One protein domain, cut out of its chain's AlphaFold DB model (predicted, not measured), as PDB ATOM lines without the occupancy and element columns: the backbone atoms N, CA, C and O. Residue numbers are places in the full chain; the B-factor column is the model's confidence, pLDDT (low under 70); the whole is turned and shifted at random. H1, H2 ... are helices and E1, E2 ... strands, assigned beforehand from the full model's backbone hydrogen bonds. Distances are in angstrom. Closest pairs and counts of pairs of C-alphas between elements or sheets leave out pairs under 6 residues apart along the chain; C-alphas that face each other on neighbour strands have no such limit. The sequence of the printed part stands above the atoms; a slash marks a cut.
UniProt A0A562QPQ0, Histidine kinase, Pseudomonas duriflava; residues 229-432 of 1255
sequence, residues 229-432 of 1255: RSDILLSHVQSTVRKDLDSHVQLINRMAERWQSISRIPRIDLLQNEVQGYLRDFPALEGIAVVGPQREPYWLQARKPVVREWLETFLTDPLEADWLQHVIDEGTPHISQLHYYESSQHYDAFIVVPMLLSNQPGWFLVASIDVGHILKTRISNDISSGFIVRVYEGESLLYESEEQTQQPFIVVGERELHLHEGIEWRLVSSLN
ATOM      1  N   ARG A 229     -34.310  28.178 -35.849       80.38
ATOM      2  CA  ARG A 229     -33.464  27.262 -36.633       80.38
ATOM      3  C   ARG A 229     -33.619  25.818 -36.165       80.38
ATOM      4  O   ARG A 229     -33.728  24.933 -37.004       80.38
ATOM      5  N   SER A 230     -33.693  25.605 -34.852       80.69
ATOM      6  CA  SER A 230     -33.968  24.299 -34.257       80.69
ATOM      7  C   SER A 230     -35.342  23.766 -34.669       80.69
ATOM      8  O   SER A 230     -35.441  22.615 -35.076       80.69
ATOM      9  N   ASP A 231     -36.388  24.591 -34.634       83.25
ATOM     10  CA  ASP A 231     -37.739  24.196 -35.044       83.25
ATOM     11  C   ASP A 231     -37.798  23.825 -36.527       83.25
ATOM     12  O   ASP A 231     -38.399  22.813 -36.891       83.25
ATOM     13  N   ILE A 232     -37.142  24.613 -37.389       83.88
ATOM     14  CA  ILE A 232     -37.028  24.318 -38.821       83.88
ATOM     15  C   ILE A 232     -36.287  22.995 -39.024       83.88
ATOM     16  O   ILE A 232     -36.804  22.125 -39.723       83.88
ATOM     17  N   LEU A 233     -35.134  22.808 -38.373       84.00
ATOM     18  CA  LEU A 233     -34.344  21.579 -38.452       84.00
ATOM     19  C   LEU A 233     -35.159  20.359 -38.009       84.00
ATOM     20  O   LEU A 233     -35.271  19.398 -38.762       84.00
ATOM     21  N   LEU A 234     -35.779  20.409 -36.826       85.19
ATOM     22  CA  LEU A 234     -36.595  19.312 -36.307       85.19
ATOM     23  C   LEU A 234     -37.800  19.026 -37.204       85.19
ATOM     24  O   LEU A 234     -38.126  17.864 -37.424       85.19
ATOM     25  N   SER A 235     -38.439  20.056 -37.769       85.00
ATOM     26  CA  SER A 235     -39.536  19.870 -38.725       85.00
ATOM     27  C   SER A 235     -39.084  19.210 -40.026       85.00
ATOM     28  O   SER A 235     -39.801  18.372 -40.577       85.00
ATOM     29  N   HIS A 236     -37.885  19.555 -40.494       84.12
ATOM     30  CA  HIS A 236     -37.298  18.976 -41.689       84.12
ATOM     31  C   HIS A 236     -36.925  17.515 -41.449       84.12
ATOM     32  O   HIS A 236     -37.385  16.654 -42.190       84.12
ATOM     33  N   VAL A 237     -36.206  17.224 -40.360       84.12
ATOM     34  CA  VAL A 237     -35.857  15.859 -39.943       84.12
ATOM     35  C   VAL A 237     -37.117  15.009 -39.781       84.12
ATOM     36  O   VAL A 237     -37.190  13.924 -40.348       84.12
ATOM     37  N   GLN A 238     -38.138  15.519 -39.087       86.69
ATOM     38  CA  GLN A 238     -39.419  14.831 -38.917       86.69
ATOM     39  C   GLN A 238     -40.055  14.471 -40.270       86.69
ATOM     40  O   GLN A 238     -40.459  13.329 -40.479       86.69
ATOM     41  N   SER A 239     -40.138  15.436 -41.191       84.38
ATOM     42  CA  SER A 239     -40.734  15.245 -42.518       84.38
ATOM     43  C   SER A 239     -39.928  14.271 -43.381       84.38
ATOM     44  O   SER A 239     -40.499  13.373 -44.001       84.38
ATOM     45  N   THR A 240     -38.601  14.407 -43.393       84.06
ATOM     46  CA  THR A 240     -37.692  13.580 -44.192       84.06
ATOM     47  C   THR A 240     -37.670  12.137 -43.692       84.06
ATOM     48  O   THR A 240     -37.835  11.228 -44.502       84.06
ATOM     49  N   VAL A 241     -37.543  11.914 -42.378       84.56
ATOM     50  CA  VAL A 241     -37.565  10.566 -41.780       84.56
ATOM     51  C   VAL A 241     -38.911   9.891 -42.031       84.56
ATOM     52  O   VAL A 241     -38.941   8.758 -42.505       84.56
ATOM     53  N   ARG A 242     -40.027  10.602 -41.809       85.69
ATOM     54  CA  ARG A 242     -41.368  10.074 -42.091       85.69
ATOM     55  C   ARG A 242     -41.526   9.685 -43.561       85.69
ATOM     56  O   ARG A 242     -41.930   8.568 -43.856       85.69
ATOM     57  N   LYS A 243     -41.159  10.576 -44.487       84.94
ATOM     58  CA  LYS A 243     -41.264  10.322 -45.931       84.94
ATOM     59  C   LYS A 243     -40.401   9.140 -46.377       84.94
ATOM     60  O   LYS A 243     -40.817   8.397 -47.265       84.94
ATOM     61  N   ASP A 244     -39.210   8.977 -45.805       84.94
ATOM     62  CA  ASP A 244     -38.306   7.875 -46.144       84.94
ATOM     63  C   ASP A 244     -38.850   6.536 -45.626       84.94
ATOM     64  O   ASP A 244     -38.916   5.580 -46.396       84.94
ATOM     65  N   LEU A 245     -39.336   6.482 -44.381       83.88
ATOM     66  CA  LEU A 245     -40.006   5.296 -43.830       83.88
ATOM     67  C   LEU A 245     -41.250   4.923 -44.649       83.88
ATOM     68  O   LEU A 245     -41.360   3.785 -45.107       83.88
ATOM     69  N   ASP A 246     -42.126   5.890 -44.943       85.19
ATOM     70  CA  ASP A 246     -43.323   5.680 -45.771       85.19
ATOM     71  C   ASP A 246     -42.954   5.168 -47.176       85.19
ATOM     72  O   ASP A 246     -43.622   4.294 -47.731       85.19
ATOM     73  N   SER A 247     -41.855   5.667 -47.754       86.31
ATOM     74  CA  SER A 247     -41.364   5.219 -49.064       86.31
ATOM     75  C   SER A 247     -40.896   3.762 -49.041       86.31
ATOM     76  O   SER A 247     -41.150   3.039 -50.006       86.31
ATOM     77  N   HIS A 248     -40.255   3.314 -47.956       88.06
ATOM     78  CA  HIS A 248     -39.854   1.914 -47.791       88.06
ATOM     79  C   HIS A 248     -41.067   1.004 -47.558       88.06
ATOM     80  O   HIS A 248     -41.150  -0.052 -48.184       88.06
ATOM     81  N   VAL A 249     -42.061   1.434 -46.774       87.19
ATOM     82  CA  VAL A 249     -43.333   0.699 -46.631       87.19
ATOM     83  C   VAL A 249     -44.026   0.554 -47.990       87.19
ATOM     84  O   VAL A 249     -44.400  -0.551 -48.385       87.19
ATOM     85  N   GLN A 250     -44.114   1.631 -48.778       88.12
ATOM     86  CA  GLN A 250     -44.678   1.587 -50.132       88.12
ATOM     87  C   GLN A 250     -43.857   0.743 -51.114       88.12
ATOM     88  O   GLN A 250     -44.412   0.211 -52.077       88.12
ATOM     89  N   LEU A 251     -42.539   0.660 -50.937       89.88
ATOM     90  CA  LEU A 251     -41.663  -0.167 -51.764       89.88
ATOM     91  C   LEU A 251     -41.971  -1.654 -51.553       89.88
ATOM     92  O   LEU A 251     -42.179  -2.375 -52.532       89.88
ATOM     93  N   ILE A 252     -42.051  -2.082 -50.289       90.19
ATOM     94  CA  ILE A 252     -42.405  -3.458 -49.919       90.19
ATOM     95  C   ILE A 252     -43.859  -3.755 -50.301       90.19
ATOM     96  O   ILE A 252     -44.138  -4.811 -50.866       90.19
ATOM     97  N   ASN A 253     -44.774  -2.796 -50.125       88.50
ATOM     98  CA  ASN A 253     -46.164  -2.963 -50.545       88.50
ATOM     99  C   ASN A 253     -46.307  -3.148 -52.064       88.50
ATOM    100  O   ASN A 253     -46.977  -4.071 -52.514       88.50
ATOM    101  N   ARG A 254     -45.599  -2.356 -52.882       88.19
ATOM    102  CA  ARG A 254     -45.590  -2.536 -54.347       88.19
ATOM    103  C   ARG A 254     -45.005  -3.883 -54.776       88.19
ATOM    104  O   ARG A 254     -45.434  -4.448 -55.782       88.19
ATOM    105  N   MET A 255     -44.022  -4.396 -54.036       87.44
ATOM    106  CA  MET A 255     -43.475  -5.736 -54.258       87.44
ATOM    107  C   MET A 255     -44.536  -6.809 -53.989       87.44
ATOM    108  O   MET A 255     -44.749  -7.679 -54.836       87.44
ATOM    109  N   ALA A 256     -45.263  -6.689 -52.875       85.56
ATOM    110  CA  ALA A 256     -46.380  -7.564 -52.541       85.56
ATOM    111  C   ALA A 256     -47.509  -7.488 -53.589       85.56
ATOM    112  O   ALA A 256     -47.913  -8.523 -54.111       85.56
ATOM    113  N   GLU A 257     -47.966  -6.292 -53.974       85.12
ATOM    114  CA  GLU A 257     -49.004  -6.081 -55.001       85.12
ATOM    115  C   GLU A 257     -48.624  -6.700 -56.353       85.12
ATOM    116  O   GLU A 257     -49.444  -7.349 -57.011       85.12
ATOM    117  N   ARG A 258     -47.359  -6.554 -56.773       85.12
ATOM    118  CA  ARG A 258     -46.860  -7.174 -58.008       85.12
ATOM    119  C   ARG A 258     -46.998  -8.692 -57.948       85.12
ATOM    120  O   ARG A 258     -47.440  -9.296 -58.923       85.12
ATOM    121  N   TRP A 259     -46.663  -9.316 -56.825       81.38
ATOM    122  CA  TRP A 259     -46.803 -10.764 -56.662       81.38
ATOM    123  C   TRP A 259     -48.270 -11.201 -56.528       81.38
ATOM    124  O   TRP A 259     -48.661 -12.215 -57.114       81.38
ATOM    125  N   GLN A 260     -49.110 -10.398 -55.869       81.19
ATOM    126  CA  GLN A 260     -50.561 -10.603 -55.801       81.19
ATOM    127  C   GLN A 260     -51.216 -10.564 -57.191       81.19
ATOM    128  O   GLN A 260     -52.076 -11.394 -57.487       81.19
ATOM    129  N   SER A 261     -50.760  -9.682 -58.091       80.25
ATOM    130  CA  SER A 261     -51.294  -9.570 -59.459       80.25
ATOM    131  C   SER A 261     -51.146 -10.855 -60.290       80.25
ATOM    132  O   SER A 261     -51.951 -11.122 -61.180       80.25
ATOM    133  N   ILE A 262     -50.155 -11.694 -59.966       77.88
ATOM    134  CA  ILE A 262     -49.902 -12.991 -60.618       77.88
ATOM    135  C   ILE A 262     -50.664 -14.124 -59.887       77.88
ATOM    136  O   ILE A 262     -50.663 -15.270 -60.336       77.88
ATOM    137  N   SER A 263     -51.340 -13.817 -58.769       73.62
ATOM    138  CA  SER A 263     -52.129 -14.736 -57.928       73.62
ATOM    139  C   SER A 263     -51.366 -15.983 -57.451       73.62
ATOM    140  O   SER A 263     -51.973 -17.005 -57.131       73.62
ATOM    141  N   ARG A 264     -50.028 -15.919 -57.412       76.88
ATOM    142  CA  ARG A 264     -49.137 -16.987 -56.931       76.88
ATOM    143  C   ARG A 264     -47.794 -16.414 -56.483       76.88
ATOM    144  O   ARG A 264     -47.324 -15.430 -57.049       76.88
ATOM    145  N   ILE A 265     -47.135 -17.099 -55.554       76.88
ATOM    146  CA  ILE A 265     -45.763 -16.777 -55.144       76.88
ATOM    147  C   ILE A 265     -44.800 -17.140 -56.293       76.88
ATOM    148  O   ILE A 265     -44.946 -18.217 -56.887       76.88
ATOM    149  N   PRO A 266     -43.837 -16.269 -56.653       77.81
ATOM    150  CA  PRO A 266     -42.829 -16.570 -57.668       77.81
ATOM    151  C   PRO A 266     -42.007 -17.832 -57.350       77.81
ATOM    152  O   PRO A 266     -41.893 -18.255 -56.201       77.81
ATOM    153  N   ARG A 267     -41.388 -18.438 -58.375       80.75
ATOM    154  CA  ARG A 267     -40.419 -19.531 -58.156       80.75
ATOM    155  C   ARG A 267     -39.233 -19.017 -57.338       80.75
ATOM    156  O   ARG A 267     -38.803 -17.889 -57.561       80.75
ATOM    157  N   ILE A 268     -38.676 -19.872 -56.480       81.88
ATOM    158  CA  ILE A 268     -37.579 -19.530 -55.556       81.88
ATOM    159  C   ILE A 268     -36.405 -18.854 -56.288       81.88
ATOM    160  O   ILE A 268     -35.937 -17.819 -55.831       81.88
ATOM    161  N   ASP A 269     -36.004 -19.346 -57.465       78.44
ATOM    162  CA  ASP A 269     -34.892 -18.767 -58.244       78.44
ATOM    163  C   ASP A 269     -35.162 -17.325 -58.722       78.44
ATOM    164  O   ASP A 269     -34.254 -16.496 -58.797       78.44
ATOM    165  N   LEU A 270     -36.416 -17.007 -59.067       80.75
ATOM    166  CA  LEU A 270     -36.829 -15.656 -59.472       80.75
ATOM    167  C   LEU A 270     -36.938 -14.738 -58.254       80.75
ATOM    168  O   LEU A 270     -36.468 -13.607 -58.299       80.75
ATOM    169  N   LEU A 271     -37.507 -15.262 -57.168       82.94
ATOM    170  CA  LEU A 271     -37.671 -14.562 -55.901       82.94
ATOM    171  C   LEU A 271     -36.310 -14.169 -55.301       82.94
ATOM    172  O   LEU A 271     -36.126 -13.029 -54.887       82.94
ATOM    173  N   GLN A 272     -35.332 -15.080 -55.342       84.50
ATOM    174  CA  GLN A 272     -33.971 -14.842 -54.866       84.50
ATOM    175  C   GLN A 272     -33.257 -13.754 -55.677       84.50
ATOM    176  O   GLN A 272     -32.668 -12.848 -55.094       84.50
ATOM    177  N   ASN A 273     -33.344 -13.792 -57.011       83.69
ATOM    178  CA  ASN A 273     -32.742 -12.761 -57.863       83.69
ATOM    179  C   ASN A 273     -33.398 -11.384 -57.669       83.69
ATOM    180  O   ASN A 273     -32.708 -10.365 -57.634       83.69
ATOM    181  N   GLU A 274     -34.725 -11.348 -57.537       86.56
ATOM    182  CA  GLU A 274     -35.484 -10.118 -57.322       86.56
ATOM    183  C   GLU A 274     -35.141  -9.497 -55.963       86.56
ATOM    184  O   GLU A 274     -34.681  -8.358 -55.912       86.56
ATOM    185  N   VAL A 275     -35.258 -10.256 -54.870       87.00
ATOM    186  CA  VAL A 275     -34.939  -9.787 -53.512       87.00
ATOM    187  C   VAL A 275     -33.466  -9.408 -53.374       87.00
ATOM    188  O   VAL A 275     -33.170  -8.398 -52.743       87.00
ATOM    189  N   GLN A 276     -32.537 -10.134 -54.003       86.50
ATOM    190  CA  GLN A 276     -31.124  -9.747 -54.016       86.50
ATOM    191  C   GLN A 276     -30.899  -8.392 -54.705       86.50
ATOM    192  O   GLN A 276     -30.014  -7.647 -54.291       86.50
ATOM    193  N   GLY A 277     -31.705  -8.044 -55.713       85.25
ATOM    194  CA  GLY A 277     -31.725  -6.705 -56.304       85.25
ATOM    195  C   GLY A 277     -32.182  -5.641 -55.305       85.25
ATOM    196  O   GLY A 277     -31.479  -4.658 -55.097       85.25
ATOM    197  N   TYR A 278     -33.293  -5.871 -54.600       88.88
ATOM    198  CA  TYR A 278     -33.797  -4.937 -53.580       88.88
ATOM    199  C   TYR A 278     -32.823  -4.777 -52.399       88.88
ATOM    200  O   TYR A 278     -32.504  -3.657 -52.007       88.88
ATOM    201  N   LEU A 279     -32.274  -5.881 -51.885       87.94
ATOM    202  CA  LEU A 279     -31.228  -5.893 -50.857       87.94
ATOM    203  C   LEU A 279     -29.870  -5.391 -51.370       87.94
ATOM    204  O   LEU A 279     -28.926  -5.314 -50.599       87.94
ATOM    205  N   ARG A 280     -29.702  -5.080 -52.654       85.50
ATOM    206  CA  ARG A 280     -28.503  -4.395 -53.153       85.50
ATOM    207  C   ARG A 280     -28.778  -2.908 -53.323       85.50
ATOM    208  O   ARG A 280     -27.968  -2.088 -52.902       85.50
ATOM    209  N   ASP A 281     -29.923  -2.584 -53.911       86.81
ATOM    210  CA  ASP A 281     -30.265  -1.236 -54.352       86.81
ATOM    211  C   ASP A 281     -30.815  -0.367 -53.198       86.81
ATOM    212  O   ASP A 281     -30.717   0.858 -53.261       86.81
ATOM    213  N   PHE A 282     -31.317  -0.976 -52.112       88.94
ATOM    214  CA  PHE A 282     -31.825  -0.282 -50.920       88.94
ATOM    215  C   PHE A 282     -31.033  -0.677 -49.660       88.94
ATOM    216  O   PHE A 282     -31.367  -1.671 -49.012       88.94
ATOM    217  N   PRO A 283     -29.979   0.085 -49.296       84.88
ATOM    218  CA  PRO A 283     -29.076  -0.187 -48.169       84.88
ATOM    219  C   PRO A 283     -29.749  -0.430 -46.815       84.88
ATOM    220  O   PRO A 283     -29.260  -1.262 -46.063       84.88
ATOM    221  N   ALA A 284     -30.864   0.254 -46.535       85.06
ATOM    222  CA  ALA A 284     -31.601   0.127 -45.277       85.06
ATOM    223  C   ALA A 284     -32.353  -1.209 -45.130       85.06
ATOM    224  O   ALA A 284     -32.715  -1.574 -44.018       85.06
ATOM    225  N   LEU A 285     -32.607  -1.941 -46.223       89.38
ATOM    226  CA  LEU A 285     -33.245  -3.258 -46.156       89.38
ATOM    227  C   LEU A 285     -32.201  -4.329 -45.840       89.38
ATOM    228  O   LEU A 285     -31.304  -4.588 -46.651       89.38
ATOM    229  N   GLU A 286     -32.350  -4.982 -44.692       87.69
ATOM    230  CA  GLU A 286     -31.400  -5.974 -44.172       87.69
ATOM    231  C   GLU A 286     -31.861  -7.418 -44.409       87.69
ATOM    232  O   GLU A 286     -31.035  -8.323 -44.547       87.69
ATOM    233  N   GLY A 287     -33.167  -7.648 -44.551       88.44
ATOM    234  CA  GLY A 287     -33.707  -8.955 -44.914       88.44
ATOM    235  C   GLY A 287     -35.162  -8.902 -45.349       88.44
ATOM    236  O   GLY A 287     -35.888  -7.987 -44.979       88.44
ATOM    237  N   ILE A 288     -35.578  -9.869 -46.164       91.25
ATOM    238  CA  ILE A 288     -36.957 -10.029 -46.632       91.25
ATOM    239  C   ILE A 288     -37.343 -11.505 -46.509       91.25
ATOM    240  O   ILE A 288     -36.594 -12.394 -46.924       91.25
ATOM    241  N   ALA A 289     -38.523 -11.760 -45.955       89.25
ATOM    242  CA  ALA A 289     -39.092 -13.076 -45.746       89.25
ATOM    243  C   ALA A 289     -40.523 -13.144 -46.283       89.25
ATOM    244  O   ALA A 289     -41.335 -12.248 -46.069       89.25
ATOM    245  N   VAL A 290     -40.837 -14.236 -46.970       88.12
ATOM    246  CA  VAL A 290     -42.200 -14.608 -47.341       88.12
ATOM    247  C   VAL A 290     -42.680 -15.630 -46.329       88.12
ATOM    248  O   VAL A 290     -42.042 -16.669 -46.145       88.12
ATOM    249  N   VAL A 291     -43.802 -15.339 -45.687       86.50
ATOM    250  CA  VAL A 291     -44.293 -16.100 -44.542       86.50
ATOM    251  C   VAL A 291     -45.673 -16.666 -44.849       86.50
ATOM    252  O   VAL A 291     -46.517 -15.996 -45.452       86.50
ATOM    253  N   GLY A 292     -45.864 -17.931 -44.482       82.06
ATOM    254  CA  GLY A 292     -47.115 -18.651 -44.679       82.06
ATOM    255  C   GLY A 292     -48.181 -18.332 -43.619       82.06
ATOM    256  O   GLY A 292     -47.889 -17.696 -42.606       82.06
ATOM    257  N   PRO A 293     -49.418 -18.835 -43.795       76.38
ATOM    258  CA  PRO A 293     -50.552 -18.571 -42.898       76.38
ATOM    259  C   PRO A 293     -50.379 -19.072 -41.461       76.38
ATOM    260  O   PRO A 293     -51.035 -18.573 -40.553       76.38
ATOM    261  N   GLN A 294     -49.511 -20.062 -41.247       74.06
ATOM    262  CA  GLN A 294     -49.176 -20.599 -39.924       74.06
ATOM    263  C   GLN A 294     -47.939 -19.912 -39.308       74.06
ATOM    264  O   GLN A 294     -47.440 -20.353 -38.277       74.06
ATOM    265  N   ARG A 295     -47.484 -18.795 -39.903       75.50
ATOM    266  CA  ARG A 295     -46.327 -17.978 -39.491       75.50
ATOM    267  C   ARG A 295     -44.965 -18.650 -39.677       75.50
ATOM    268  O   ARG A 295     -43.955 -18.112 -39.236       75.50
ATOM    269  N   GLU A 296     -44.897 -19.773 -40.400       81.31
ATOM    270  CA  GLU A 296     -43.608 -20.318 -40.830       81.31
ATOM    271  C   GLU A 296     -42.987 -19.520 -41.991       81.31
ATOM    272  O   GLU A 296     -43.682 -19.159 -42.952       81.31
ATOM    273  N   PRO A 297     -41.665 -19.274 -41.964       81.12
ATOM    274  CA  PRO A 297     -40.963 -18.688 -43.096       81.12
ATOM    275  C   PRO A 297     -40.939 -19.694 -44.255       81.12
ATOM    276  O   PRO A 297     -40.235 -20.702 -44.220       81.12
ATOM    277  N   TYR A 298     -41.696 -19.411 -45.314       83.94
ATOM    278  CA  TYR A 298     -41.666 -20.190 -46.555       83.94
ATOM    279  C   TYR A 298     -40.370 -19.946 -47.333       83.94
ATOM    280  O   TYR A 298     -39.814 -20.852 -47.955       83.94
ATOM    281  N   TRP A 299     -39.885 -18.705 -47.299       88.75
ATOM    282  CA  TRP A 299     -38.605 -18.315 -47.869       88.75
ATOM    283  C   TRP A 299     -38.069 -17.079 -47.152       88.75
ATOM    284  O   TRP A 299     -38.838 -16.186 -46.811       88.75
ATOM    285  N   LEU A 300     -36.754 -17.002 -46.955       87.12
ATOM    286  CA  LEU A 300     -36.113 -15.879 -46.283       87.12
ATOM    287  C   LEU A 300     -34.709 -15.643 -46.835       87.12
ATOM    288  O   LEU A 300     -33.924 -16.580 -47.003       87.12
ATOM    289  N   GLN A 301     -34.375 -14.370 -47.042       88.50
ATOM    290  CA  GLN A 301     -33.020 -13.924 -47.344       88.50
ATOM    291  C   GLN A 301     -32.682 -12.677 -46.533       88.50
ATOM    292  O   GLN A 301     -33.441 -11.713 -46.516       88.50
ATOM    293  N   ALA A 302     -31.513 -12.684 -45.902       87.19
ATOM    294  CA  ALA A 302     -30.973 -11.541 -45.178       87.19
ATOM    295  C   ALA A 302     -29.511 -11.310 -45.568       87.19
ATOM    296  O   ALA A 302     -28.816 -12.244 -45.977       87.19
ATOM    297  N   ARG A 303     -29.038 -10.067 -45.446       86.12
ATOM    298  CA  ARG A 303     -27.637  -9.691 -45.694       86.12
ATOM    299  C   ARG A 303     -26.707 -10.271 -44.636       86.12
ATOM    300  O   ARG A 303     -25.602 -10.707 -44.952       86.12
ATOM    301  N   LYS A 304     -27.158 -10.259 -43.380       83.69
ATOM    302  CA  LYS A 304     -26.405 -10.721 -42.215       83.69
ATOM    303  C   LYS A 304     -27.058 -11.996 -41.667       83.69
ATOM    304  O   LYS A 304     -28.282 -12.027 -41.538       83.69
ATOM    305  N   PRO A 305     -26.278 -13.029 -41.294       80.62
ATOM    306  CA  PRO A 305     -26.816 -14.244 -40.669       80.62
ATOM    307  C   PRO A 305     -27.638 -13.951 -39.409       80.62
ATOM    308  O   PRO A 305     -28.632 -14.614 -39.151       80.62
ATOM    309  N   VAL A 306     -27.245 -12.910 -38.678       79.62
ATOM    310  CA  VAL A 306     -27.883 -12.477 -37.436       79.62
ATOM    311  C   VAL A 306     -29.306 -11.939 -37.680       79.62
ATOM    312  O   VAL A 306     -30.235 -12.313 -36.978       79.62
ATOM    313  N   VAL A 307     -29.511 -11.149 -38.740       78.94
ATOM    314  CA  VAL A 307     -30.840 -10.617 -39.112       78.94
ATOM    315  C   VAL A 307     -31.798 -11.739 -39.513       78.94
ATOM    316  O   VAL A 307     -32.996 -11.677 -39.253       78.94
ATOM    317  N   ARG A 308     -31.269 -12.802 -40.126       83.50
ATOM    318  CA  ARG A 308     -32.047 -14.001 -40.442       83.50
ATOM    319  C   ARG A 308     -32.548 -14.709 -39.183       83.50
ATOM    320  O   ARG A 308     -33.726 -15.039 -39.123       83.50
ATOM    321  N   GLU A 309     -31.674 -14.920 -38.204       79.81
ATOM    322  CA  GLU A 309     -32.029 -15.546 -36.925       79.81
ATOM    323  C   GLU A 309     -33.086 -14.721 -36.170       79.81
ATOM    324  O   GLU A 309     -34.035 -15.274 -35.611       79.81
ATOM    325  N   TRP A 310     -32.993 -13.388 -36.229       76.81
ATOM    326  CA  TRP A 310     -33.988 -12.497 -35.630       76.81
ATOM    327  C   TRP A 310     -35.336 -12.523 -36.333       76.81
ATOM    328  O   TRP A 310     -36.350 -12.608 -35.655       76.81
ATOM    329  N   LEU A 311     -35.373 -12.505 -37.668       77.56
ATOM    330  CA  LEU A 311     -36.627 -12.651 -38.412       77.56
ATOM    331  C   LEU A 311     -37.319 -13.983 -38.082       77.56
ATOM    332  O   LEU A 311     -38.529 -14.014 -37.893       77.56
ATOM    333  N   GLU A 312     -36.562 -15.075 -37.966       80.25
ATOM    334  CA  GLU A 312     -37.099 -16.380 -37.553       80.25
ATOM    335  C   GLU A 312     -37.627 -16.350 -36.098       80.25
ATOM    336  O   GLU A 312     -38.666 -16.945 -35.802       80.25
ATOM    337  N   THR A 313     -36.971 -15.596 -35.207       79.19
ATOM    338  CA  THR A 313     -37.397 -15.401 -33.806       79.19
ATOM    339  C   THR A 313     -38.655 -14.531 -33.701       79.19
ATOM    340  O   THR A 313     -39.613 -14.923 -33.046       79.19
ATOM    341  N   PHE A 314     -38.699 -13.394 -34.397       79.69
ATOM    342  CA  PHE A 314     -39.835 -12.468 -34.421       79.69
ATOM    343  C   PHE A 314     -41.127 -13.148 -34.896       79.69
ATOM    344  O   PHE A 314     -42.186 -12.976 -34.302       79.69
ATOM    345  N   LEU A 315     -41.036 -13.991 -35.930       79.44
ATOM    346  CA  LEU A 315     -42.188 -14.733 -36.458       79.44
ATOM    347  C   LEU A 315     -42.736 -15.794 -35.493       79.44
ATOM    348  O   LEU A 315     -43.883 -16.221 -35.641       79.44
ATOM    349  N   THR A 316     -41.926 -16.228 -34.525       77.56
ATOM    350  CA  THR A 316     -42.272 -17.273 -33.552       77.56
ATOM    351  C   THR A 316     -42.505 -16.735 -32.136       77.56
ATOM    352  O   THR A 316     -42.890 -17.514 -31.261       77.56
ATOM    353  N   ASP A 317     -42.337 -15.425 -31.912       78.50
ATOM    354  CA  ASP A 317     -42.526 -14.779 -30.612       78.50
ATOM    355  C   ASP A 317     -44.022 -14.749 -30.212       78.50
ATOM    356  O   ASP A 317     -44.848 -14.160 -30.921       78.50
ATOM    357  N   PRO A 318     -44.410 -15.360 -29.074       71.12
ATOM    358  CA  PRO A 318     -45.783 -15.331 -28.578       71.12
ATOM    359  C   PRO A 318     -46.310 -13.932 -28.226       71.12
ATOM    360  O   PRO A 318     -47.523 -13.772 -28.141       71.12
ATOM    361  N   LEU A 319     -45.443 -12.943 -27.978       69.94
ATOM    362  CA  LEU A 319     -45.846 -11.574 -27.627       69.94
ATOM    363  C   LEU A 319     -46.221 -10.748 -28.863       69.94
ATOM    364  O   LEU A 319     -47.185  -9.987 -28.829       69.94
ATOM    365  N   GLU A 320     -45.513 -10.954 -29.973       75.88
ATOM    366  CA  GLU A 320     -45.781 -10.302 -31.265       75.88
ATOM    367  C   GLU A 320     -46.901 -11.012 -32.048       75.88
ATOM    368  O   GLU A 320     -47.418 -10.513 -33.049       75.88
ATOM    369  N   ALA A 321     -47.316 -12.189 -31.571       72.50
ATOM    370  CA  ALA A 321     -48.336 -13.031 -32.174       72.50
ATOM    371  C   ALA A 321     -49.705 -12.349 -32.324       72.50
ATOM    372  O   ALA A 321     -50.389 -12.586 -33.326       72.50
ATOM    373  N   ASP A 322     -50.110 -11.549 -31.340       74.44
ATOM    374  CA  ASP A 322     -51.385 -10.825 -31.355       74.44
ATOM    375  C   ASP A 322     -51.313  -9.607 -32.290       74.44
ATOM    376  O   ASP A 322     -52.247  -9.358 -33.053       74.44
ATOM    377  N   TRP A 323     -50.172  -8.907 -32.313       80.44
ATOM    378  CA  TRP A 323     -49.918  -7.786 -33.225       80.44
ATOM    379  C   TRP A 323     -49.883  -8.241 -34.689       80.44
ATOM    380  O   TRP A 323     -50.589  -7.690 -35.528       80.44
ATOM    381  N   LEU A 324     -49.153  -9.317 -35.002       76.50
ATOM    382  CA  LEU A 324     -49.120  -9.892 -36.351       76.50
ATOM    383  C   LEU A 324     -50.504 -10.361 -36.816       76.50
ATOM    384  O   LEU A 324     -50.832 -10.212 -37.992       76.50
ATOM    385  N   GLN A 325     -51.328 -10.910 -35.913       75.75
ATOM    386  CA  GLN A 325     -52.700 -11.295 -36.256       75.75
ATOM    387  C   GLN A 325     -53.555 -10.078 -36.601       75.75
ATOM    388  O   GLN A 325     -54.288 -10.110 -37.584       75.75
ATOM    389  N   HIS A 326     -53.417  -9.003 -35.830       78.44
ATOM    390  CA  HIS A 326     -54.111  -7.749 -36.080       78.44
ATOM    391  C   HIS A 326     -53.753  -7.161 -37.455       78.44
ATOM    392  O   HIS A 326     -54.649  -6.838 -38.229       78.44
ATOM    393  N   VAL A 327     -52.467  -7.152 -37.824       77.12
ATOM    394  CA  VAL A 327     -52.004  -6.718 -39.157       77.12
ATOM    395  C   VAL A 327     -52.609  -7.570 -40.283       77.12
ATOM    396  O   VAL A 327     -52.976  -7.050 -41.340       77.12
ATOM    397  N   ILE A 328     -52.727  -8.886 -40.071       74.56
ATOM    398  CA  ILE A 328     -53.349  -9.812 -41.032       74.56
ATOM    399  C   ILE A 328     -54.850  -9.530 -41.180       74.56
ATOM    400  O   ILE A 328     -55.356  -9.541 -42.305       74.56
ATOM    401  N   ASP A 329     -55.547  -9.278 -40.073       74.56
ATOM    402  CA  ASP A 329     -56.993  -9.049 -40.047       74.56
ATOM    403  C   ASP A 329     -57.377  -7.689 -40.664       74.56
ATOM    404  O   ASP A 329     -58.409  -7.588 -41.333       74.56
ATOM    405  N   GLU A 330     -56.545  -6.655 -40.494       79.00
ATOM    406  CA  GLU A 330     -56.764  -5.325 -41.084       79.00
ATOM    407  C   GLU A 330     -56.450  -5.250 -42.582       79.00
ATOM    408  O   GLU A 330     -57.073  -4.478 -43.318       79.00
ATOM    409  N   GLY A 331     -55.512  -6.068 -43.067       74.12
ATOM    410  CA  GLY A 331     -55.211  -6.171 -44.494       74.12
ATOM    411  C   GLY A 331     -54.391  -5.010 -45.074       74.12
ATOM    412  O   GLY A 331     -54.308  -4.885 -46.298       74.12
ATOM    413  N   THR A 332     -53.759  -4.181 -44.237       81.50
ATOM    414  CA  THR A 332     -52.902  -3.052 -44.642       81.50
ATOM    415  C   THR A 332     -51.440  -3.225 -44.195       81.50
ATOM    416  O   THR A 332     -51.166  -3.930 -43.221       81.50
ATOM    417  N   PRO A 333     -50.469  -2.603 -44.896       85.00
ATOM    418  CA  PRO A 333     -49.067  -2.571 -44.472       85.00
ATOM    419  C   PRO A 333     -48.875  -1.929 -43.094       85.00
ATOM    420  O   PRO A 333     -49.373  -0.830 -42.863       85.00
ATOM    421  N   HIS A 334     -48.072  -2.559 -42.237       84.81
ATOM    422  CA  HIS A 334     -47.721  -2.052 -40.909       84.81
ATOM    423  C   HIS A 334     -46.212  -2.106 -40.658       84.81
ATOM    424  O   HIS A 334     -45.495  -2.890 -41.280       84.81
ATOM    425  N   ILE A 335     -45.730  -1.264 -39.740       85.12
ATOM    426  CA  ILE A 335     -44.348  -1.264 -39.245       85.12
ATOM    427  C   ILE A 335     -44.355  -1.567 -37.741       85.12
ATOM    428  O   ILE A 335     -45.196  -1.034 -37.020       85.12
ATOM    429  N   SER A 336     -43.466  -2.446 -37.283       80.81
ATOM    430  CA  SER A 336     -43.353  -2.827 -35.870       80.81
ATOM    431  C   SER A 336     -42.685  -1.736 -35.026       80.81
ATOM    432  O   SER A 336     -41.999  -0.857 -35.557       80.81
ATOM    433  N   GLN A 337     -42.819  -1.843 -33.698       75.94
ATOM    434  CA  GLN A 337     -41.935  -1.141 -32.758       75.94
ATOM    435  C   GLN A 337     -40.468  -1.552 -32.980       75.94
ATOM    436  O   GLN A 337     -40.197  -2.576 -33.614       75.94
ATOM    437  N   LEU A 338     -39.526  -0.736 -32.493       76.31
ATOM    438  CA  LEU A 338     -38.098  -1.021 -32.626       76.31
ATOM    439  C   LEU A 338     -37.667  -2.124 -31.665       76.31
ATOM    440  O   LEU A 338     -37.909  -2.056 -30.459       76.31
ATOM    441  N   HIS A 339     -36.922  -3.092 -32.188       73.56
ATOM    442  CA  HIS A 339     -36.310  -4.139 -31.379       73.56
ATOM    443  C   HIS A 339     -34.820  -3.842 -31.205       73.56
ATOM    444  O   HIS A 339     -34.085  -3.673 -32.181       73.56
ATOM    445  N   TYR A 340     -34.376  -3.751 -29.947       69.56
ATOM    446  CA  TYR A 340     -32.968  -3.550 -29.598       69.56
ATOM    447  C   TYR A 340     -32.248  -4.884 -29.425       69.56
ATOM    448  O   TYR A 340     -32.679  -5.731 -28.638       69.56
ATOM    449  N   TYR A 341     -31.099  -5.032 -30.083       66.06
ATOM    450  CA  TYR A 341     -30.297  -6.247 -30.001       66.06
ATOM    451  C   TYR A 341     -28.932  -5.985 -29.346       66.06
ATOM    452  O   TYR A 341     -28.044  -5.360 -29.931       66.06
ATOM    453  N   GLU A 342     -28.729  -6.519 -28.134       58.34
ATOM    454  CA  GLU A 342     -27.506  -6.319 -27.329       58.34
ATOM    455  C   GLU A 342     -26.217  -6.803 -28.021       58.34
ATOM    456  O   GLU A 342     -25.148  -6.235 -27.799       58.34
ATOM    457  N   SER A 343     -26.289  -7.832 -28.872       56.09
ATOM    458  CA  SER A 343     -25.111  -8.420 -29.531       56.09
ATOM    459  C   SER A 343     -24.576  -7.591 -30.707       56.09
ATOM    460  O   SER A 343     -23.390  -7.685 -31.025       56.09
ATOM    461  N   SER A 344     -25.426  -6.781 -31.344       55.88
ATOM    462  CA  SER A 344     -25.109  -5.972 -32.532       55.88
ATOM    463  C   SER A 344     -25.168  -4.463 -32.284       55.88
ATOM    464  O   SER A 344     -24.752  -3.692 -33.154       55.88
ATOM    465  N   GLN A 345     -25.693  -4.045 -31.126       64.75
ATOM    466  CA  GLN A 345     -25.975  -2.648 -30.783       64.75
ATOM    467  C   GLN A 345     -26.745  -1.910 -31.894       64.75
ATOM    468  O   GLN A 345     -26.462  -0.749 -32.178       64.75
ATOM    469  N   HIS A 346     -27.687  -2.595 -32.552       67.31
ATOM    470  CA  HIS A 346     -28.537  -2.031 -33.605       67.31
ATOM    471  C   HIS A 346     -30.018  -2.126 -33.234       67.31
ATOM    472  O   HIS A 346     -30.427  -3.014 -32.482       67.31
ATOM    473  N   TYR A 347     -30.795  -1.190 -33.783       73.38
ATOM    474  CA  TYR A 347     -32.251  -1.148 -33.701       73.38
ATOM    475  C   TYR A 347     -32.828  -1.434 -35.090       73.38
ATOM    476  O   TYR A 347     -32.599  -0.649 -36.015       73.38
ATOM    477  N   ASP A 348     -33.583  -2.523 -35.217       78.06
ATOM    478  CA  ASP A 348     -34.296  -2.874 -36.450       78.06
ATOM    479  C   ASP A 348     -35.810  -2.733 -36.243       78.06
ATOM    480  O   ASP A 348     -36.325  -2.952 -35.144       78.06
ATOM    481  N   ALA A 349     -36.517  -2.377 -37.316       84.19
ATOM    482  CA  ALA A 349     -37.975  -2.452 -37.392       84.19
ATOM    483  C   ALA A 349     -38.396  -3.446 -38.482       84.19
ATOM    484  O   ALA A 349     -37.666  -3.683 -39.450       84.19
ATOM    485  N   PHE A 350     -39.599  -4.002 -38.363       86.88
ATOM    486  CA  PHE A 350     -40.154  -4.935 -39.338       86.88
ATOM    487  C   PHE A 350     -41.343  -4.319 -40.063       86.88
ATOM    488  O   PHE A 350     -42.313  -3.888 -39.448       86.88
ATOM    489  N   ILE A 351     -41.284  -4.300 -41.392       88.62
ATOM    490  CA  ILE A 351     -42.400  -3.931 -42.262       88.62
ATOM    491  C   ILE A 351     -43.135  -5.212 -42.636       88.62
ATOM    492  O   ILE A 351     -42.553  -6.090 -43.273       88.62
ATOM    493  N   VAL A 352     -44.411  -5.304 -42.279       87.94
ATOM    494  CA  VAL A 352     -45.271  -6.455 -42.563       87.94
ATOM    495  C   VAL A 352     -46.353  -6.039 -43.549       87.94
ATOM    496  O   VAL A 352     -47.106  -5.100 -43.304       87.94
ATOM    497  N   VAL A 353     -46.431  -6.740 -44.680       89.12
ATOM    498  CA  VAL A 353     -47.424  -6.497 -45.729       89.12
ATOM    499  C   VAL A 353     -48.236  -7.767 -45.994       89.12
ATOM    500  O   VAL A 353     -47.665  -8.760 -46.458       89.12
ATOM    501  N   PRO A 354     -49.561  -7.764 -45.764       85.12
ATOM    502  CA  PRO A 354     -50.406  -8.911 -46.068       85.12
ATOM    503  C   PRO A 354     -50.526  -9.135 -47.583       85.12
ATOM    504  O   PRO A 354     -50.604  -8.201 -48.382       85.12
ATOM    505  N   MET A 355     -50.540 -10.402 -47.998       84.06
ATOM    506  CA  MET A 355     -50.662 -10.821 -49.391       84.06
ATOM    507  C   MET A 355     -51.995 -11.517 -49.663       84.06
ATOM    508  O   MET A 355     -52.230 -12.650 -49.243       84.06
ATOM    509  N   LEU A 356     -52.856 -10.859 -50.442       75.25
ATOM    510  CA  LEU A 356     -54.140 -11.409 -50.882       75.25
ATOM    511  C   LEU A 356     -53.950 -12.282 -52.131       75.25
ATOM    512  O   LEU A 356     -54.036 -11.815 -53.266       75.25
ATOM    513  N   LEU A 357     -53.665 -13.567 -51.925       76.81
ATOM    514  CA  LEU A 357     -53.552 -14.551 -53.001       76.81
ATOM    515  C   LEU A 357     -54.891 -15.276 -53.188       76.81
ATOM    516  O   LEU A 357     -55.405 -15.891 -52.256       76.81
ATOM    517  N   SER A 358     -55.422 -15.259 -54.413       60.62
ATOM    518  CA  SER A 358     -56.780 -15.689 -54.807       60.62
ATOM    519  C   SER A 358     -57.208 -17.099 -54.363       60.62
ATOM    520  O   SER A 358     -58.394 -17.403 -54.396       60.62
ATOM    521  N   ASN A 359     -56.263 -17.954 -53.946       62.31
ATOM    522  CA  ASN A 359     -56.498 -19.332 -53.501       62.31
ATOM    523  C   ASN A 359     -55.861 -19.692 -52.138       62.31
ATOM    524  O   ASN A 359     -55.980 -20.843 -51.724       62.31
ATOM    525  N   GLN A 360     -55.174 -18.765 -51.452       66.75
ATOM    526  CA  GLN A 360     -54.534 -19.006 -50.146       66.75
ATOM    527  C   GLN A 360     -54.476 -17.707 -49.312       66.75
ATOM    528  O   GLN A 360     -53.528 -16.936 -49.464       66.75
ATOM    529  N   PRO A 361     -55.468 -17.431 -48.446       66.94
ATOM    530  CA  PRO A 361     -55.417 -16.288 -47.534       66.94
ATOM    531  C   PRO A 361     -54.402 -16.519 -46.401       66.94
ATOM    532  O   PRO A 361     -54.146 -17.661 -46.019       66.94
ATOM    533  N   GLY A 362     -53.843 -15.435 -45.857       74.31
ATOM    534  CA  GLY A 362     -52.960 -15.465 -44.682       74.31
ATOM    535  C   GLY A 362     -51.458 -15.428 -44.975       74.31
ATOM    536  O   GLY A 362     -50.667 -15.518 -44.047       74.31
ATOM    537  N   TRP A 363     -51.038 -15.283 -46.233       85.62
ATOM    538  CA  TRP A 363     -49.627 -15.059 -46.558       85.62
ATOM    539  C   TRP A 363     -49.233 -13.605 -46.332       85.62
ATOM    540  O   TRP A 363     -50.033 -12.707 -46.587       85.62
ATOM    541  N   PHE A 364     -47.993 -13.356 -45.924       86.81
ATOM    542  CA  PHE A 364     -47.482 -12.000 -45.735       86.81
ATOM    543  C   PHE A 364     -45.998 -11.891 -46.084       86.81
ATOM    544  O   PHE A 364     -45.252 -12.873 -46.108       86.81
ATOM    545  N   LEU A 365     -45.594 -10.674 -46.431       88.94
ATOM    546  CA  LEU A 365     -44.224 -10.289 -46.727       88.94
ATOM    547  C   LEU A 365     -43.686  -9.506 -45.533       88.94
ATOM    548  O   LEU A 365     -44.276  -8.499 -45.151       88.94
ATOM    549  N   VAL A 366     -42.574  -9.957 -44.964       89.94
ATOM    550  CA  VAL A 366     -41.886  -9.274 -43.865       89.94
ATOM    551  C   VAL A 366     -40.552  -8.761 -44.365       89.94
ATOM    552  O   VAL A 366     -39.789  -9.514 -44.964       89.94
ATOM    553  N   ALA A 367     -40.250  -7.493 -44.124       90.75
ATOM    554  CA  ALA A 367     -38.956  -6.903 -44.427       90.75
ATOM    555  C   ALA A 367     -38.352  -6.273 -43.169       90.75
ATOM    556  O   ALA A 367     -39.008  -5.487 -42.498       90.75
ATOM    557  N   SER A 368     -37.098  -6.604 -42.871       89.12
ATOM    558  CA  SER A 368     -36.306  -5.975 -41.812       89.12
ATOM    559  C   SER A 368     -35.664  -4.700 -42.343       89.12
ATOM    560  O   SER A 368     -35.004  -4.737 -43.392       89.12
ATOM    561  N   ILE A 369     -35.829  -3.595 -41.619       88.69
ATOM    562  CA  ILE A 369     -35.268  -2.290 -41.961       88.69
ATOM    563  C   ILE A 369     -34.370  -1.760 -40.836       88.69
ATOM    564  O   ILE A 369     -34.799  -1.669 -39.687       88.69
ATOM    565  N   ASP A 370     -33.137  -1.392 -41.190       86.56
ATOM    566  CA  ASP A 370     -32.167  -0.775 -40.279       86.56
ATOM    567  C   ASP A 370     -32.506   0.710 -40.112       86.56
ATOM    568  O   ASP A 370     -32.188   1.568 -40.950       86.56
ATOM    569  N   VAL A 371     -33.190   1.015 -39.012       82.69
ATOM    570  CA  VAL A 371     -33.621   2.377 -38.691       82.69
ATOM    571  C   VAL A 371     -32.424   3.252 -38.320       82.69
ATOM    572  O   VAL A 371     -32.398   4.433 -38.673       82.69
ATOM    573  N   GLY A 372     -31.387   2.679 -37.707       79.31
ATOM    574  CA  GLY A 372     -30.135   3.380 -37.423       79.31
ATOM    575  C   GLY A 372     -29.460   3.885 -38.700       79.31
ATOM    576  O   GLY A 372     -29.015   5.035 -38.754       79.31
ATOM    577  N   HIS A 373     -29.449   3.076 -39.761       80.81
ATOM    578  CA  HIS A 373     -28.921   3.468 -41.066       80.81
ATOM    579  C   HIS A 373     -29.739   4.593 -41.718       80.81
ATOM    580  O   HIS A 373     -29.152   5.530 -42.270       80.81
ATOM    581  N   ILE A 374     -31.074   4.543 -41.633       81.25
ATOM    582  CA  ILE A 374     -31.962   5.601 -42.149       81.25
ATOM    583  C   ILE A 374     -31.705   6.916 -41.421       81.25
ATOM    584  O   ILE A 374     -31.448   7.940 -42.063       81.25
ATOM    585  N   LEU A 375     -31.711   6.883 -40.087       83.06
ATOM    586  CA  LEU A 375     -31.452   8.052 -39.255       83.06
ATOM    587  C   LEU A 375     -30.054   8.608 -39.544       83.06
ATOM    588  O   LEU A 375     -29.925   9.788 -39.848       83.06
ATOM    589  N   LYS A 376     -29.019   7.763 -39.606       80.31
ATOM    590  CA  LYS A 376     -27.654   8.196 -39.929       80.31
ATOM    591  C   LYS A 376     -27.544   8.821 -41.315       80.31
ATOM    592  O   LYS A 376     -26.929   9.872 -41.455       80.31
ATOM    593  N   THR A 377     -28.136   8.220 -42.339       76.88
ATOM    594  CA  THR A 377     -27.975   8.682 -43.728       76.88
ATOM    595  C   THR A 377     -28.782   9.944 -44.019       76.88
ATOM    596  O   THR A 377     -28.351  10.786 -44.809       76.88
ATOM    597  N   ARG A 378     -29.959  10.093 -43.402       76.88
ATOM    598  CA  ARG A 378     -30.834  11.254 -43.611       76.88
ATOM    599  C   ARG A 378     -30.467  12.409 -42.689       76.88
ATOM    600  O   ARG A 378     -30.328  13.528 -43.162       76.88
ATOM    601  N   ILE A 379     -30.220  12.140 -41.410       76.44
ATOM    602  CA  ILE A 379     -29.945  13.190 -40.425       76.44
ATOM    603  C   ILE A 379     -28.516  13.735 -40.575       76.44
ATOM    604  O   ILE A 379     -28.347  14.949 -40.552       76.44
ATOM    605  N   SER A 380     -27.493  12.900 -40.819       66.81
ATOM    606  CA  SER A 380     -26.099  13.395 -40.920       66.81
ATOM    607  C   SER A 380     -25.856  14.329 -42.114       66.81
ATOM    608  O   SER A 380     -24.940  15.143 -42.065       66.81
ATOM    609  N   ASN A 381     -26.657  14.221 -43.180       60.19
ATOM    610  CA  ASN A 381     -26.529  15.076 -44.366       60.19
ATOM    611  C   ASN A 381     -27.213  16.444 -44.203       60.19
ATOM    612  O   ASN A 381     -26.792  17.405 -44.844       60.19
ATOM    613  N   ASP A 382     -28.233  16.540 -43.343       59.41
ATOM    614  CA  ASP A 382     -29.072  17.741 -43.191       59.41
ATOM    615  C   ASP A 382     -28.676  18.621 -41.992       59.41
ATOM    616  O   ASP A 382     -29.218  19.716 -41.805       59.41
ATOM    617  N   ILE A 383     -27.730  18.181 -41.157       64.50
ATOM    618  CA  ILE A 383     -27.304  18.953 -39.986       64.50
ATOM    619  C   ILE A 383     -26.373  20.095 -40.398       64.50
ATOM    620  O   ILE A 383     -25.217  19.907 -40.775       64.50
ATOM    621  N   SER A 384     -26.871  21.322 -40.243       57.56
ATOM    622  CA  SER A 384     -26.047  22.530 -40.234       57.56
ATOM    623  C   SER A 384     -25.024  22.484 -39.092       57.56
ATOM    624  O   SER A 384     -25.390  22.136 -37.966       57.56
ATOM    625  N   SER A 385     -23.785  22.914 -39.344       58.72
ATOM    626  CA  SER A 385     -22.738  23.043 -38.321       58.72
ATOM    627  C   SER A 385     -23.257  23.769 -37.066       58.72
ATOM    628  O   SER A 385     -23.684  24.922 -37.128       58.72
ATOM    629  N   GLY A 386     -23.246  23.079 -35.918       66.81
ATOM    630  CA  GLY A 386     -23.587  23.654 -34.607       66.81
ATOM    631  C   GLY A 386     -24.846  23.118 -33.911       66.81
ATOM    632  O   GLY A 386     -25.094  23.509 -32.772       66.81
ATOM    633  N   PHE A 387     -25.622  22.216 -34.524       76.06
ATOM    634  CA  PHE A 387     -26.719  21.500 -33.851       76.06
ATOM    635  C   PHE A 387     -26.452  19.994 -33.795       76.06
ATOM    636  O   PHE A 387     -25.874  19.423 -34.710       76.06
ATOM    637  N   ILE A 388     -26.905  19.357 -32.723       79.06
ATOM    638  CA  ILE A 388     -26.859  17.916 -32.493       79.06
ATOM    639  C   ILE A 388     -28.283  17.446 -32.274       79.06
ATOM    640  O   ILE A 388     -28.967  17.928 -31.364       79.06
ATOM    641  N   VAL A 389     -28.711  16.493 -33.093       85.75
ATOM    642  CA  VAL A 389     -30.048  15.906 -33.032       85.75
ATOM    643  C   VAL A 389     -29.955  14.553 -32.342       85.75
ATOM    644  O   VAL A 389     -29.137  13.710 -32.713       85.75
ATOM    645  N   ARG A 390     -30.805  14.355 -31.334       85.69
ATOM    646  CA  ARG A 390     -31.014  13.080 -30.649       85.69
ATOM    647  C   ARG A 390     -32.433  12.600 -30.878       85.69
ATOM    648  O   ARG A 390     -33.369  13.394 -30.805       85.69
ATOM    649  N   VAL A 391     -32.583  11.313 -31.134       86.69
ATOM    650  CA  VAL A 391     -33.882  10.666 -31.324       86.69
ATOM    651  C   VAL A 391     -34.081   9.681 -30.187       86.69
ATOM    652  O   VAL A 391     -33.206   8.850 -29.949       86.69
ATOM    653  N   TYR A 392     -35.204   9.791 -29.484       83.12
ATOM    654  CA  TYR A 392     -35.575   8.893 -28.395       83.12
ATOM    655  C   TYR A 392     -36.887   8.178 -28.701       83.12
ATOM    656  O   TYR A 392     -37.768   8.756 -29.332       83.12
ATOM    657  N   GLU A 393     -37.043   6.970 -28.177       80.75
ATOM    658  CA  GLU A 393     -38.327   6.276 -28.048       80.75
ATOM    659  C   GLU A 393     -38.515   5.932 -26.570       80.75
ATOM    660  O   GLU A 393     -37.688   5.249 -25.958       80.75
ATOM    661  N   GLY A 394     -39.539   6.520 -25.947       77.19
ATOM    662  CA  GLY A 394     -39.622   6.589 -24.487       77.19
ATOM    663  C   GLY A 394     -38.378   7.253 -23.873       77.19
ATOM    664  O   GLY A 394     -38.054   8.402 -24.182       77.19
ATOM    665  N   GLU A 395     -37.673   6.519 -23.010       72.81
ATOM    666  CA  GLU A 395     -36.423   6.954 -22.359       72.81
ATOM    667  C   GLU A 395     -35.152   6.447 -23.079       72.81
ATOM    668  O   GLU A 395     -34.035   6.807 -22.702       72.81
ATOM    669  N   SER A 396     -35.298   5.625 -24.122       71.44
ATOM    670  CA  SER A 396     -34.181   4.990 -24.830       71.44
ATOM    671  C   SER A 396     -33.657   5.880 -25.959       71.44
ATOM    672  O   SER A 396     -34.429   6.363 -26.785       71.44
ATOM    673  N   LEU A 397     -32.337   6.098 -26.019       79.44
ATOM    674  CA  LEU A 397     -31.680   6.843 -27.102       79.44
ATOM    675  C   LEU A 397     -31.496   5.935 -28.329       79.44
ATOM    676  O   LEU A 397     -30.773   4.940 -28.262       79.44
ATOM    677  N   LEU A 398     -32.118   6.311 -29.445       77.44
ATOM    678  CA  LEU A 398     -32.089   5.572 -30.710       77.44
ATOM    679  C   LEU A 398     -30.972   6.037 -31.645       77.44
ATOM    680  O   LEU A 398     -30.335   5.230 -32.316       77.44
ATOM    681  N   TYR A 399     -30.741   7.349 -31.712       81.88
ATOM    682  CA  TYR A 399     -29.739   7.941 -32.596       81.88
ATOM    683  C   TYR A 399     -29.215   9.261 -32.035       81.88
ATOM    684  O   TYR A 399     -29.973  10.059 -31.481       81.88
ATOM    685  N   GLU A 400     -27.924   9.506 -32.238       81.50
ATOM    686  CA  GLU A 400     -27.240  10.764 -31.954       81.50
ATOM    687  C   GLU A 400     -26.346  11.119 -33.144       81.50
ATOM    688  O   GLU A 400     -25.622  10.274 -33.671       81.50
ATOM    689  N   SER A 401     -26.410  12.372 -33.583       76.31
ATOM    690  CA  SER A 401     -25.724  12.800 -34.801       76.31
ATOM    691  C   SER A 401     -24.215  13.030 -34.675       76.31
ATOM    692  O   SER A 401     -23.540  13.120 -35.696       76.31
ATOM    693  N   GLU A 402     -23.678  13.164 -33.461       70.88
ATOM    694  CA  GLU A 402     -22.256  13.433 -33.211       70.88
ATOM    695  C   GLU A 402     -21.766  12.528 -32.063       70.88
ATOM    696  O   GLU A 402     -22.341  12.543 -30.976       70.88
ATOM    697  N   GLU A 403     -20.740  11.702 -32.302       57.00
ATOM    698  CA  GLU A 403     -20.265  10.706 -31.325       57.00
ATOM    699  C   GLU A 403     -19.593  11.376 -30.115       57.00
ATOM    700  O   GLU A 403     -18.553  12.019 -30.245       57.00
ATOM    701  N   GLN A 404     -20.206  11.207 -28.933       54.03
ATOM    702  CA  GLN A 404     -19.678  11.471 -27.583       54.03
ATOM    703  C   GLN A 404     -18.511  12.474 -27.489       54.03
ATOM    704  O   GLN A 404     -17.389  12.140 -27.102       54.03
ATOM    705  N   THR A 405     -18.799  13.756 -27.699       45.78
ATOM    706  CA  THR A 405     -17.998  14.808 -27.067       45.78
ATOM    707  C   THR A 405     -18.494  14.988 -25.631       45.78
ATOM    708  O   THR A 405     -19.685  15.142 -25.382       45.78
ATOM    709  N   GLN A 406     -17.588  14.997 -24.646       47.31
ATOM    710  CA  GLN A 406     -17.888  15.278 -23.225       47.31
ATOM    711  C   GLN A 406     -18.375  16.727 -22.973       47.31
ATOM    712  O   GLN A 406     -18.245  17.264 -21.866       47.31
ATOM    713  N   GLN A 407     -18.894  17.399 -24.000       46.50
ATOM    714  CA  GLN A 407     -19.342  18.775 -23.937       46.50
ATOM    715  C   GLN A 407     -20.829  18.837 -23.567       46.50
ATOM    716  O   GLN A 407     -21.632  18.010 -23.986       46.50
ATOM    717  N   PRO A 408     -21.231  19.794 -22.725       48.16
ATOM    718  CA  PRO A 408     -22.610  19.904 -22.291       48.16
ATOM    719  C   PRO A 408     -23.484  20.545 -23.365       48.16
ATOM    720  O   PRO A 408     -23.292  21.704 -23.726       48.16
ATOM    721  N   PHE A 409     -24.503  19.814 -23.792       58.59
ATOM    722  CA  PHE A 409     -25.459  20.268 -24.790       58.59
ATOM    723  C   PHE A 409     -26.581  21.095 -24.156       58.59
ATOM    724  O   PHE A 409     -27.056  20.792 -23.056       58.59
ATOM    725  N   ILE A 410     -27.013  22.151 -24.843       62.38
ATOM    726  CA  ILE A 410     -28.210  22.908 -24.463       62.38
ATOM    727  C   ILE A 410     -29.334  22.419 -25.359       62.38
ATOM    728  O   ILE A 410     -29.246  22.595 -26.568       62.38
ATOM    729  N   VAL A 411     -30.370  21.805 -24.788       66.81
ATOM    730  CA  VAL A 411     -31.595  21.487 -25.534       66.81
ATOM    731  C   VAL A 411     -32.240  22.804 -25.957       66.81
ATOM    732  O   VAL A 411     -32.509  23.653 -25.108       66.81
ATOM    733  N   VAL A 412     -32.406  22.991 -27.265       71.06
ATOM    734  CA  VAL A 412     -32.964  24.215 -27.866       71.06
ATOM    735  C   VAL A 412     -34.374  23.982 -28.388       71.06
ATOM    736  O   VAL A 412     -35.177  24.907 -28.383       71.06
ATOM    737  N   GLY A 413     -34.689  22.758 -28.805       74.06
ATOM    738  CA  GLY A 413     -36.024  22.406 -29.263       74.06
ATOM    739  C   GLY A 413     -36.300  20.923 -29.097       74.06
ATOM    740  O   GLY A 413     -35.386  20.097 -29.081       74.06
ATOM    741  N   GLU A 414     -37.580  20.608 -28.986       83.31
ATOM    742  CA  GLU A 414     -38.092  19.258 -28.830       83.31
ATOM    743  C   GLU A 414     -39.374  19.118 -29.641       83.31
ATOM    744  O   GLU A 414     -40.164  20.062 -29.743       83.31
ATOM    745  N   ARG A 415     -39.562  17.956 -30.259       84.19
ATOM    746  CA  ARG A 415     -40.730  17.685 -31.084       84.19
ATOM    747  C   ARG A 415     -41.062  16.203 -31.093       84.19
ATOM    748  O   ARG A 415     -40.174  15.366 -31.226       84.19
ATOM    749  N   GLU A 416     -42.347  15.899 -31.020       84.12
ATOM    750  CA  GLU A 416     -42.856  14.535 -31.127       84.12
ATOM    751  C   GLU A 416     -43.097  14.168 -32.601       84.12
ATOM    752  O   GLU A 416     -43.646  14.942 -33.395       84.12
ATOM    753  N   LEU A 417     -42.632  12.983 -32.984       83.50
ATOM    754  CA  LEU A 417     -42.856  12.330 -34.262       83.50
ATOM    755  C   LEU A 417     -43.732  11.103 -34.005       83.50
ATOM    756  O   LEU A 417     -43.249  10.066 -33.561       83.50
ATOM    757  N   HIS A 418     -45.016  11.236 -34.322       81.25
ATOM    758  CA  HIS A 418     -45.946  10.111 -34.338       81.25
ATOM    759  C   HIS A 418     -45.841   9.405 -35.696       81.25
ATOM    760  O   HIS A 418     -46.053  10.026 -36.747       81.25
ATOM    761  N   LEU A 419     -45.471   8.127 -35.664       71.81
ATOM    762  CA  LEU A 419     -45.445   7.231 -36.822       71.81
ATOM    763  C   LEU A 419     -46.752   6.408 -36.867       71.81
ATOM    764  O   LEU A 419     -47.734   6.775 -36.222       71.81
ATOM    765  N   HIS A 420     -46.813   5.360 -37.696       64.44
ATOM    766  CA  HIS A 420     -47.984   4.471 -37.787       64.44
ATOM    767  C   HIS A 420     -48.297   3.821 -36.419       64.44
ATOM    768  O   HIS A 420     -47.425   3.777 -35.553       64.44
ATOM    769  N   GLU A 421     -49.552   3.394 -36.224       61.09
ATOM    770  CA  GLU A 421     -50.197   3.118 -34.926       61.09
ATOM    771  C   GLU A 421     -49.267   2.642 -33.791       61.09
ATOM    772  O   GLU A 421     -48.755   1.526 -33.796       61.09
ATOM    773  N   GLY A 422     -49.089   3.506 -32.780       61.72
ATOM    774  CA  GLY A 422     -48.440   3.176 -31.505       61.72
ATOM    775  C   GLY A 422     -46.956   3.535 -31.367       61.72
ATOM    776  O   GLY A 422     -46.417   3.357 -30.276       61.72
ATOM    777  N   ILE A 423     -46.295   4.053 -32.411       71.31
ATOM    778  CA  ILE A 423     -44.874   4.447 -32.357       71.31
ATOM    779  C   ILE A 423     -44.736   5.969 -32.192       71.31
ATOM    780  O   ILE A 423     -45.070   6.742 -33.098       71.31
ATOM    781  N   GLU A 424     -44.197   6.401 -31.048       80.75
ATOM    782  CA  GLU A 424     -43.939   7.811 -30.729       80.75
ATOM    783  C   GLU A 424     -42.452   8.054 -30.469       80.75
ATOM    784  O   GLU A 424     -41.881   7.586 -29.480       80.75
ATOM    785  N   TRP A 425     -41.818   8.820 -31.357       86.81
ATOM    786  CA  TRP A 425     -40.421   9.213 -31.209       86.81
ATOM    787  C   TRP A 425     -40.298  10.674 -30.804       86.81
ATOM    788  O   TRP A 425     -40.984  11.552 -31.320       86.81
ATOM    789  N   ARG A 426     -39.353  10.959 -29.916       87.50
ATOM    790  CA  ARG A 426     -39.060  12.297 -29.411       87.50
ATOM    791  C   ARG A 426     -37.761  12.791 -30.025       87.50
ATOM    792  O   ARG A 426     -36.678  12.276 -29.743       87.50
ATOM    793  N   LEU A 427     -37.877  13.784 -30.894       86.75
ATOM    794  CA  LEU A 427     -36.761  14.430 -31.567       86.75
ATOM    795  C   LEU A 427     -36.294  15.607 -30.712       86.75
ATOM    796  O   LEU A 427     -37.037  16.564 -30.497       86.75
ATOM    797  N   VAL A 428     -35.055  15.555 -30.241       84.25
ATOM    798  CA  VAL A 428     -34.457  16.580 -29.384       84.25
ATOM    799  C   VAL A 428     -33.285  17.210 -30.118       84.25
ATOM    800  O   VAL A 428     -32.294  16.551 -30.421       84.25
ATOM    801  N   SER A 429     -33.380  18.508 -30.380       84.38
ATOM    802  CA  SER A 429     -32.292  19.293 -30.953       84.38
ATOM    803  C   SER A 429     -31.553  20.024 -29.845       84.38
ATOM    804  O   SER A 429     -32.143  20.672 -28.973       84.38
ATOM    805  N   SER A 430     -30.233  19.923 -29.881       77.25
ATOM    806  CA  SER A 430     -29.350  20.553 -28.920       77.25
ATOM    807  C   SER A 430     -28.248  21.339 -29.614       77.25
ATOM    808  O   SER A 430     -27.726  20.908 -30.632       77.25
ATOM    809  N   LEU A 431     -27.901  22.515 -29.098       72.44
ATOM    810  CA  LEU A 431     -26.842  23.337 -29.680       72.44
ATOM    811  C   LEU A 431     -25.479  22.828 -29.205       72.44
ATOM    812  O   LEU A 431     -25.247  22.714 -27.995       72.44
ATOM    813  N   ASN A 432     -24.573  22.584 -30.149       61.44
ATOM    814  CA  ASN A 432     -23.158  22.425 -29.866       61.44
ATOM    815  C   ASN A 432     -22.574  23.832 -29.660       61.44
ATOM    816  O   ASN A 432     -22.498  24.637 -30.592       61.44
TER     817      ASN A 432
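Overview. This is residues 229 to 432 of the 1255 residues of the protein "Histidine kinase" of Pseudomonas duriflava (UniProt A0A562QPQ0). What does one see first? Two curved sheets follow each other along the long helix H1, whose residues 245 to 261 pack on a curled sheet of five strands and whose residues 229 to 242 pack on a smaller one of four. The larger sheet wraps round H3 on one face and has H2 on the other with H1; H4 crosses E5, and H5 lies where the sheets meet. What is it made of? The 204 printed residues, class mixed, hold five named helices and nine named strands, in order H1 H2 E1 E2 H3 H4 E3 E4 E5 H5 E6 E7 E8 E9; the sheets, E2 E1 E5 E4 E3 and E7 E6 E9 E8, are antiparallel. The whole is compact, radius of gyration of the C-alphas 18.3 A, but elongated, 59 by 31 by 31 A.

Arrangement. Where does H1 run? H1, residues 229 to 261, is on both sheets, at heights of 10.4 A over the larger and 9.0 A over the smaller. Its residues 237 to 244 alone touch H5, residues 371 to 382, at a steep tilt of 46 degrees, opposite ways; the closest C-alphas, of Val 237 and Ile 379, are 6.5 A apart. How is the larger sheet built? E1, residues 285 to 291, and E2, residues 297 to 302, form a hairpin, with N 290 and O 299 2.8 A apart. E3, residues 339 to 341, E4, residues 346 to 357, and E5, residues 360 to 370, make a meander, each the antiparallel neighbour of the one before: N 339 and O 348 are 3.0 A apart, N 351 and O 367 2.8 A; N 289 and O 366, 2.8 A, join E1 to E5. H2, residues 268 to 281, and H3, residues 305 to 316, are on opposite faces, giving three layers, helices on both faces; H4, residues 321 to 330, is over E5. And the smaller sheet? E6, residues 387 to 393, neighbours E7, residues 396 to 400, with N 398 and O 391 2.8 A apart, and E9, residues 424 to 431, with N 390 and O 428 2.8 A apart; E8, residues 410 to 418, pairs with E9 through N 427 and O 415, 2.8 A. H1 and H5 on one face make two layers, helices on one face of a sheet. Are the helix backbones complete? Every O i to N i+4 pair is within hydrogen-bond range in H1, H2 and H4, against 7 of 8 in H3 and 6 of 8 in H5.

Along the chain. Where does H1 begin? C-alpha 229 is at (-33.464, 27.262, -36.633), and H1 is 46.9 A long from first to last C-alpha; E4 is 34.0 A. Where does E9 end? C-alpha 431 is at (-26.842, 23.337, -29.680).

Size, cuts and confidence. How far does it reach? The two C-alphas farthest apart, of Asn 359 and Gln 407, are 60.9 A apart; the printed part has no cut and no long link. Where is confidence low? The pLDDT is under 70 in 32 residues, among them 340 to 346 and 403 to 411.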